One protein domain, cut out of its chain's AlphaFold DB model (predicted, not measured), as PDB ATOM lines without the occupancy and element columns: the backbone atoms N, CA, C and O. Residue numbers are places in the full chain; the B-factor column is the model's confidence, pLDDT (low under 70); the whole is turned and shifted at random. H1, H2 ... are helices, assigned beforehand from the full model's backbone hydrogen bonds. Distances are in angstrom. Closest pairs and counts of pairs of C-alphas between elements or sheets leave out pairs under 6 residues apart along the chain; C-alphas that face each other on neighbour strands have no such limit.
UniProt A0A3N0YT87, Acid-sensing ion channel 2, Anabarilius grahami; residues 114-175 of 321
ATOM      1  N   TRP A 114     242.164 267.844 260.633       77.56
ATOM      2  CA  TRP A 114     240.774 268.259 260.757       77.56
ATOM      3  C   TRP A 114     240.449 269.612 260.099       77.56
ATOM      4  O   TRP A 114     239.404 269.750 259.473       77.56
ATOM      5  N   GLN A 115     241.343 270.602 260.163       80.19
ATOM      6  CA  GLN A 115     241.191 271.898 259.484       80.19
ATOM      7  C   GLN A 115     241.274 271.701 257.969       80.19
ATOM      8  O   GLN A 115     240.458 272.243 257.225       80.19
ATOM      9  N   SER A 116     242.220 270.872 257.518       80.44
ATOM     10  CA  SER A 116     242.363 270.497 256.108       80.44
ATOM     11  C   SER A 116     241.123 269.764 255.576       80.44
ATOM     12  O   SER A 116     240.713 270.007 254.443       80.44
ATOM     13  N   PHE A 117     240.480 268.926 256.397       84.94
ATOM     14  CA  PHE A 117     239.192 268.301 256.084       84.94
ATOM     15  C   PHE A 117     238.035 269.318 256.072       84.94
ATOM     16  O   PHE A 117     237.317 269.422 255.079       84.94
ATOM     17  N   ALA A 118     237.888 270.129 257.122       85.19
ATOM     18  CA  ALA A 118     236.818 271.123 257.261       85.19
ATOM     19  C   ALA A 118     236.812 272.186 256.148       85.19
ATOM     20  O   ALA A 118     235.751 272.691 255.785       85.19
ATOM     21  N   HIS A 119     237.982 272.517 255.596       81.25
ATOM     22  CA  HIS A 119     238.128 273.419 254.451       81.25
ATOM     23  C   HIS A 119     237.924 272.744 253.080       81.25
ATOM     24  O   HIS A 119     237.737 273.461 252.097       81.25
ATOM     25  N   ARG A 120     237.969 271.405 252.996       85.81
ATOM     26  CA  ARG A 120     237.693 270.616 251.775       85.81
ATOM     27  C   ARG A 120     236.273 270.037 251.731       85.81
ATOM     28  O   ARG A 120     235.840 269.582 250.680       85.81
ATOM     29  N   SER A 121     235.564 270.039 252.857       86.50
ATOM     30  CA  SER A 121     234.171 269.601 252.949       86.50
ATOM     31  C   SER A 121     233.223 270.566 252.227       86.50
ATOM     32  O   SER A 121     233.396 271.783 252.279       86.50
ATOM     33  N   THR A 122     232.173 270.018 251.616       90.94
ATOM     34  CA  THR A 122     231.036 270.774 251.066       90.94
ATOM     35  C   THR A 122     230.064 271.265 252.147       90.94
ATOM     36  O   THR A 122     229.165 272.048 251.852       90.94
ATOM     37  N   LEU A 123     230.237 270.842 253.407       86.88
ATOM     38  CA  LEU A 123     229.341 271.186 254.508       86.88
ATOM     39  C   LEU A 123     229.506 272.657 254.921       86.88
ATOM     40  O   LEU A 123     230.456 273.046 255.612       86.88
ATOM     41  N   HIS A 124     228.556 273.488 254.486       87.38
ATOM     42  CA  HIS A 124     228.497 274.909 254.820       87.38
ATOM     43  C   HIS A 124     228.563 275.122 256.343       87.38
ATOM     44  O   HIS A 124     227.943 274.402 257.116       87.38
ATOM     45  N   GLY A 125     229.344 276.109 256.791       84.75
ATOM     46  CA  GLY A 125     229.556 276.392 258.217       84.75
ATOM     47  C   GLY A 125     230.810 275.747 258.823       84.75
ATOM     48  O   GLY A 125     231.503 276.409 259.598       84.75
ATOM     49  N   LEU A 126     231.182 274.523 258.421       85.94
ATOM     50  CA  LEU A 126     232.260 273.748 259.069       85.94
ATOM     51  C   LEU A 126     233.622 274.468 259.055       85.94
ATOM     52  O   LEU A 126     234.330 274.516 260.065       85.94
ATOM     53  N   ARG A 127     233.934 275.127 257.932       85.06
ATOM     54  CA  ARG A 127     235.111 275.994 257.746       85.06
ATOM     55  C   ARG A 127     235.253 277.085 258.818       85.06
ATOM     56  O   ARG A 127     236.367 277.442 259.190       85.06
ATOM     57  N   PHE A 128     234.146 277.649 259.302       84.12
ATOM     58  CA  PHE A 128     234.177 278.764 260.257       84.12
ATOM     59  C   PHE A 128     234.370 278.307 261.711       84.12
ATOM     60  O   PHE A 128     234.819 279.096 262.546       84.12
ATOM     61  N   ILE A 129     234.099 277.028 261.994       84.69
ATOM     62  CA  ILE A 129     234.380 276.373 263.278       84.69
ATOM     63  C   ILE A 129     235.877 276.037 263.381       84.69
ATOM     64  O   ILE A 129     236.501 276.290 264.415       84.69
ATOM     65  N   PHE A 130     236.478 275.563 262.282       82.88
ATOM     66  CA  PHE A 130     237.881 275.129 262.208       82.88
ATOM     67  C   PHE A 130     238.753 275.985 261.261       82.88
ATOM     68  O   PHE A 130     239.374 275.440 260.347       82.88
ATOM     69  N   PRO A 131     238.852 277.316 261.466       77.00
ATOM     70  CA  PRO A 131     239.666 278.180 260.620       77.00
ATOM     71  C   PRO A 131     241.163 277.915 260.824       77.00
ATOM     72  O   PRO A 131     241.604 277.645 261.949       77.00
ATOM     73  N   TYR A 132     241.943 278.070 259.751       75.62
ATOM     74  CA  TYR A 132     243.405 277.973 259.779       75.62
ATOM     75  C   TYR A 132     244.056 278.900 260.821       75.62
ATOM     76  O   TYR A 132     243.640 280.039 261.034       75.62
ATOM     77  N   SER A 133     245.098 278.392 261.483       64.44
ATOM     78  CA  SER A 133     245.716 278.994 262.675       64.44
ATOM     79  C   SER A 133     246.808 280.032 262.355       64.44
ATOM     80  O   SER A 133     247.828 280.085 263.038       64.44
ATOM     81  N   SER A 134     246.624 280.838 261.305       56.59
ATOM     82  CA  SER A 134     247.688 281.652 260.691       56.59
ATOM     83  C   SER A 134     247.573 283.171 260.901       56.59
ATOM     84  O   SER A 134     248.233 283.931 260.199       56.59
ATOM     85  N   SER A 135     246.764 283.641 261.858       46.38
ATOM     86  CA  SER A 135     246.736 285.054 262.274       46.38
ATOM     87  C   SER A 135     247.055 285.189 263.763       46.38
ATOM     88  O   SER A 135     246.197 284.972 264.624       46.38
ATOM     89  N   SER A 136     248.306 285.529 264.056       48.97
ATOM     90  CA  SER A 136     248.786 285.879 265.389       48.97
ATOM     91  C   SER A 136     248.196 287.209 265.885       48.97
ATOM     92  O   SER A 136     247.819 288.077 265.103       48.97
ATOM     93  N   SER A 137     248.217 287.380 267.212       47.78
ATOM     94  CA  SER A 137     247.939 288.607 267.982       47.78
ATOM     95  C   SER A 137     246.469 289.034 268.223       47.78
ATOM     96  O   SER A 137     245.653 289.205 267.325       47.78
ATOM     97  N   SER A 138     246.199 289.309 269.509       48.31
ATOM     98  CA  SER A 138     245.011 289.939 270.124       48.31
ATOM     99  C   SER A 138     243.689 289.134 270.242       48.31
ATOM    100  O   SER A 138     243.043 288.751 269.275       48.31
ATOM    101  N   SER A 139     243.237 288.964 271.495       53.12
ATOM    102  CA  SER A 139     241.928 288.429 271.938       53.12
ATOM    103  C   SER A 139     241.569 286.961 271.598       53.12
ATOM    104  O   SER A 139     240.719 286.673 270.755       53.12
ATOM    105  N   SER A 140     242.095 286.026 272.404       56.19
ATOM    106  CA  SER A 140     241.658 284.610 272.465       56.19
ATOM    107  C   SER A 140     240.142 284.436 272.727       56.19
ATOM    108  O   SER A 140     239.506 283.486 272.266       56.19
ATOM    109  N   TYR A 141     239.524 285.399 273.417       56.09
ATOM    110  CA  TYR A 141     238.086 285.402 273.698       56.09
ATOM    111  C   TYR A 141     237.235 285.644 272.434       56.09
ATOM    112  O   TYR A 141     236.255 284.936 272.200       56.09
ATOM    113  N   ARG A 142     237.636 286.593 271.571       61.50
ATOM    114  CA  ARG A 142     236.891 286.969 270.350       61.50
ATOM    115  C   ARG A 142     236.934 285.891 269.260       61.50
ATOM    116  O   ARG A 142     235.976 285.749 268.499       61.50
ATOM    117  N   SER A 143     238.018 285.121 269.169       69.62
ATOM    118  CA  SER A 143     238.101 283.976 268.251       69.62
ATOM    119  C   SER A 143     237.248 282.795 268.729       69.62
ATOM    120  O   SER A 143     236.622 282.124 267.906       69.62
ATOM    121  N   THR A 144     237.171 282.581 270.044       76.88
ATOM    122  CA  THR A 144     236.402 281.492 270.662       76.88
ATOM    123  C   THR A 144     234.894 281.736 270.586       76.88
ATOM    124  O   THR A 144     234.168 280.850 270.142       76.88
ATOM    125  N   SER A 145     234.412 282.943 270.906       80.38
ATOM    126  CA  SER A 145     232.977 283.269 270.809       80.38
ATOM    127  C   SER A 145     232.439 283.159 269.380       80.38
ATOM    128  O   SER A 145     231.362 282.607 269.168       80.38
ATOM    129  N   ARG A 146     233.218 283.590 268.375       82.94
ATOM    130  CA  ARG A 146     232.863 283.424 266.957       82.94
ATOM    131  C   ARG A 146     232.767 281.950 266.556       82.94
ATOM    132  O   ARG A 146     231.836 281.589 265.845       82.94
ATOM    133  N   ARG A 147     233.704 281.100 267.000       85.50
ATOM    134  CA  ARG A 147     233.645 279.647 266.747       85.50
ATOM    135  C   ARG A 147     232.414 279.021 267.399       85.50
ATOM    136  O   ARG A 147     231.703 278.292 266.723       85.50
ATOM    137  N   LEU A 148     232.127 279.357 268.660       87.19
ATOM    138  CA  LEU A 148     230.930 278.888 269.366       87.19
ATOM    139  C   LEU A 148     229.643 279.303 268.644       87.19
ATOM    140  O   LEU A 148     228.775 278.460 268.454       87.19
ATOM    141  N   LEU A 149     229.543 280.550 268.171       89.50
ATOM    142  CA  LEU A 149     228.391 281.021 267.396       89.50
ATOM    143  C   LEU A 149     228.190 280.207 266.107       89.50
ATOM    144  O   LEU A 149     227.071 279.783 265.830       89.50
ATOM    145  N   TRP A 150     229.257 279.939 265.344       88.88
ATOM    146  CA  TRP A 150     229.171 279.100 264.142       88.88
ATOM    147  C   TRP A 150     228.858 277.632 264.456       88.88
ATOM    148  O   TRP A 150     228.092 277.019 263.718       88.88
ATOM    149  N   SER A 151     229.379 277.079 265.556       88.81
ATOM    150  CA  SER A 151     229.022 275.732 266.020       88.81
ATOM    151  C   SER A 151     227.552 275.633 266.419       88.81
ATOM    152  O   SER A 151     226.888 274.677 266.033       88.81
ATOM    153  N   VAL A 152     227.028 276.622 267.152       93.12
ATOM    154  CA  VAL A 152     225.614 276.677 267.555       93.12
ATOM    155  C   VAL A 152     224.712 276.863 266.337       93.12
ATOM    156  O   VAL A 152     223.725 276.146 266.218       93.12
ATOM    157  N   ALA A 153     225.062 277.752 265.403       91.38
ATOM    158  CA  ALA A 153     224.303 277.944 264.167       91.38
ATOM    159  C   ALA A 153     224.279 276.671 263.301       91.38
ATOM    160  O   ALA A 153     223.221 276.288 262.803       91.38
ATOM    161  N   LEU A 154     225.418 275.980 263.169       91.44
ATOM    162  CA  LEU A 154     225.490 274.721 262.431       91.44
ATOM    163  C   LEU A 154     224.673 273.618 263.117       91.44
ATOM    164  O   LEU A 154     223.881 272.949 262.455       91.44
ATOM    165  N   LEU A 155     224.812 273.464 264.436       93.75
ATOM    166  CA  LEU A 155     224.054 272.489 265.218       93.75
ATOM    167  C   LEU A 155     222.544 272.753 265.126       93.75
ATOM    168  O   LEU A 155     221.783 271.824 264.882       93.75
ATOM    169  N   ALA A 156     222.118 274.013 265.250       94.56
ATOM    170  CA  ALA A 156     220.721 274.408 265.087       94.56
ATOM    171  C   ALA A 156     220.199 274.069 263.682       94.56
ATOM    172  O   ALA A 156     219.124 273.488 263.563       94.56
ATOM    173  N   SER A 157     220.974 274.346 262.625       93.44
ATOM    174  CA  SER A 157     220.583 273.988 261.253       93.44
ATOM    175  C   SER A 157     220.467 272.472 261.039       93.44
ATOM    176  O   SER A 157     219.552 272.025 260.354       93.44
ATOM    177  N   LEU A 158     221.334 271.676 261.677       93.69
ATOM    178  CA  LEU A 158     221.290 270.214 261.614       93.69
ATOM    179  C   LEU A 158     220.087 269.643 262.381       93.69
ATOM    180  O   LEU A 158     219.442 268.718 261.896       93.69
ATOM    181  N   VAL A 159     219.765 270.205 263.551       95.81
ATOM    182  CA  VAL A 159     218.590 269.809 264.347       95.81
ATOM    183  C   VAL A 159     217.293 270.157 263.616       95.81
ATOM    184  O   VAL A 159     216.418 269.303 263.520       95.81
ATOM    185  N   LEU A 160     217.180 271.365 263.053       95.25
ATOM    186  CA  LEU A 160     216.012 271.765 262.260       95.25
ATOM    187  C   LEU A 160     215.835 270.867 261.027       95.25
ATOM    188  O   LEU A 160     214.741 270.364 260.801       95.25
ATOM    189  N   LEU A 161     216.917 270.592 260.287       94.19
ATOM    190  CA  LEU A 161     216.894 269.667 259.151       94.19
ATOM    191  C   LEU A 161     216.428 268.263 259.565       94.19
ATOM    192  O   LEU A 161     215.602 267.666 258.878       94.19
ATOM    193  N   ALA A 162     216.932 267.743 260.687       95.81
ATOM    194  CA  ALA A 162     216.542 266.434 261.198       95.81
ATOM    195  C   ALA A 162     215.050 266.386 261.569       95.81
ATOM    196  O   ALA A 162     214.361 265.463 261.139       95.81
ATOM    197  N   LEU A 163     214.544 267.389 262.297       96.12
ATOM    198  CA  LEU A 163     213.137 267.473 262.707       96.12
ATOM    199  C   LEU A 163     212.190 267.582 261.502       96.12
ATOM    200  O   LEU A 163     211.304 266.743 261.362       96.12
ATOM    201  N   GLU A 164     212.430 268.531 260.592       96.75
ATOM    202  CA  GLU A 164     211.640 268.699 259.361       96.75
ATOM    203  C   GLU A 164     211.669 267.426 258.499       96.75
ATOM    204  O   GLU A 164     210.635 266.966 258.017       96.75
ATOM    205  N   SER A 165     212.842 266.800 258.336       96.31
ATOM    206  CA  SER A 165     212.952 265.557 257.560       96.31
ATOM    207  C   SER A 165     212.190 264.392 258.200       96.31
ATOM    208  O   SER A 165     211.565 263.612 257.481       96.31
ATOM    209  N   ALA A 166     212.183 264.292 259.535       96.25
ATOM    210  CA  ALA A 166     211.445 263.268 260.264       96.25
ATOM    211  C   ALA A 166     209.929 263.491 260.181       96.25
ATOM    212  O   ALA A 166     209.191 262.529 259.976       96.25
ATOM    213  N   GLU A 167     209.464 264.740 260.266       96.19
ATOM    214  CA  GLU A 167     208.050 265.086 260.087       96.19
ATOM    215  C   GLU A 167     207.575 264.783 258.660       96.19
ATOM    216  O   GLU A 167     206.555 264.117 258.469       96.19
ATOM    217  N   ARG A 168     208.344 265.183 257.638       95.75
ATOM    218  CA  ARG A 168     208.020 264.886 256.230       95.75
ATOM    219  C   ARG A 168     208.062 263.391 255.930       95.75
ATOM    220  O   ARG A 168     207.206 262.909 255.191       95.75
ATOM    221  N   LEU A 169     208.997 262.647 256.522       96.81
ATOM    222  CA  LEU A 169     209.049 261.189 256.405       96.81
ATOM    223  C   LEU A 169     207.859 260.525 257.111       96.81
ATOM    224  O   LEU A 169     207.258 259.617 256.544       96.81
ATOM    225  N   ALA A 170     207.467 260.993 258.298       95.94
ATOM    226  CA  ALA A 170     206.283 260.500 259.002       95.94
ATOM    227  C   ALA A 170     204.985 260.801 258.230       95.94
ATOM    228  O   ALA A 170     204.114 259.937 258.147       95.94
ATOM    229  N   TYR A 171     204.877 261.979 257.607       95.25
ATOM    230  CA  TYR A 171     203.763 262.334 256.722       95.25
ATOM    231  C   TYR A 171     203.753 261.505 255.430       95.25
ATOM    232  O   TYR A 171     202.694 261.103 254.966       95.25
ATOM    233  N   PHE A 172     204.912 261.188 254.851       94.94
ATOM    234  CA  PHE A 172     204.988 260.270 253.711       94.94
ATOM    235  C   PHE A 172     204.548 258.846 254.103       94.94
ATOM    236  O   PHE A 172     203.756 258.217 253.402       94.94
ATOM    237  N   LEU A 173     205.005 258.361 255.262       96.12
ATOM    238  CA  LEU A 173     204.679 257.036 255.800       96.12
ATOM    239  C   LEU A 173     203.266 256.923 256.402       96.12
ATOM    240  O   LEU A 173     202.846 255.812 256.721       96.12
ATOM    241  N   SER A 174     202.514 258.022 256.535       94.44
ATOM    242  CA  SER A 174     201.085 257.977 256.884       94.44
ATOM    243  C   SER A 174     200.172 257.764 255.666       94.44
ATOM    244  O   SER A 174     198.959 257.651 255.831       94.44
ATOM    245  N   TYR A 175     200.748 257.657 254.459       92.81
ATOM    246  CA  TYR A 175     200.060 257.417 253.183       92.81
ATOM    247  C   TYR A 175     198.826 258.320 252.936       92.81
ATOM    248  O   TYR A 175     197.736 257.825 252.618       92.81
TER     249      TYR A 175
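AT A GLANCE: This is residues 114 to 175 of the 321 residues of the protein "Acid-sensing ion channel 2" of Anabarilius grahami (UniProt A0A3N0YT87). Look first for one long, straight helix, H3, which makes the length of the domain; the short helix H2 packs on part of its first half, and the small helix H1 lies beyond H2, away from H3. The loop from H2 swings out and folds back into H3, while at the other end residues 158 to 175 stick out as a bare arm. The printed part has 62 residues with three named helices, in the order H1, H2, H3, and no named strand; its class is all helix. It is extended, with a radius of gyration of the C-alphas of 16.6 A and spans of 59 by 23 by 12 A.

IN THESE COORDINATES: Find C-alpha 140 at (241.658, 284.610, 272.465); from there H3, residues 140 to 173, runs 49.0 A to C-alpha 173 at (204.679, 257.036, 255.800). H2 is residues 126 to 129, 5.4 A long. H1 is residues 114 to 118, 6.0 A long, and begins at C-alpha 114, at (240.774, 268.259, 260.757).

HOW THE PARTS SIT: Begin on H3 at residues 147 to 154, which alone touch H2; the closest C-alphas are those of Ile 129 and Arg 147, 4.8 A apart. Step outward to H1, which only just touches H2, with 3 pairs of C-alphas within 8 A, the closest being Ala 118 and Arg 127 at 5.2 A. H1 and H3 are apart. Along the backbone, every O i to N i+4 pair is within hydrogen-bond range in H1 and 29 of 30 are in H3; H2 is too short for such a pair.

THE WHOLE: The two C-alphas farthest apart are those of Ser 137 and Tyr 175, 59.0 A. Without the stretches that stand free, residues 134 to 142 and 158 to 175, the body spans 22 by 22 by 10 A. The printed part has no cut, and both links are short. Mean pLDDT of the printed part is 83.1; look to residues 133 to 143 for the values under 70.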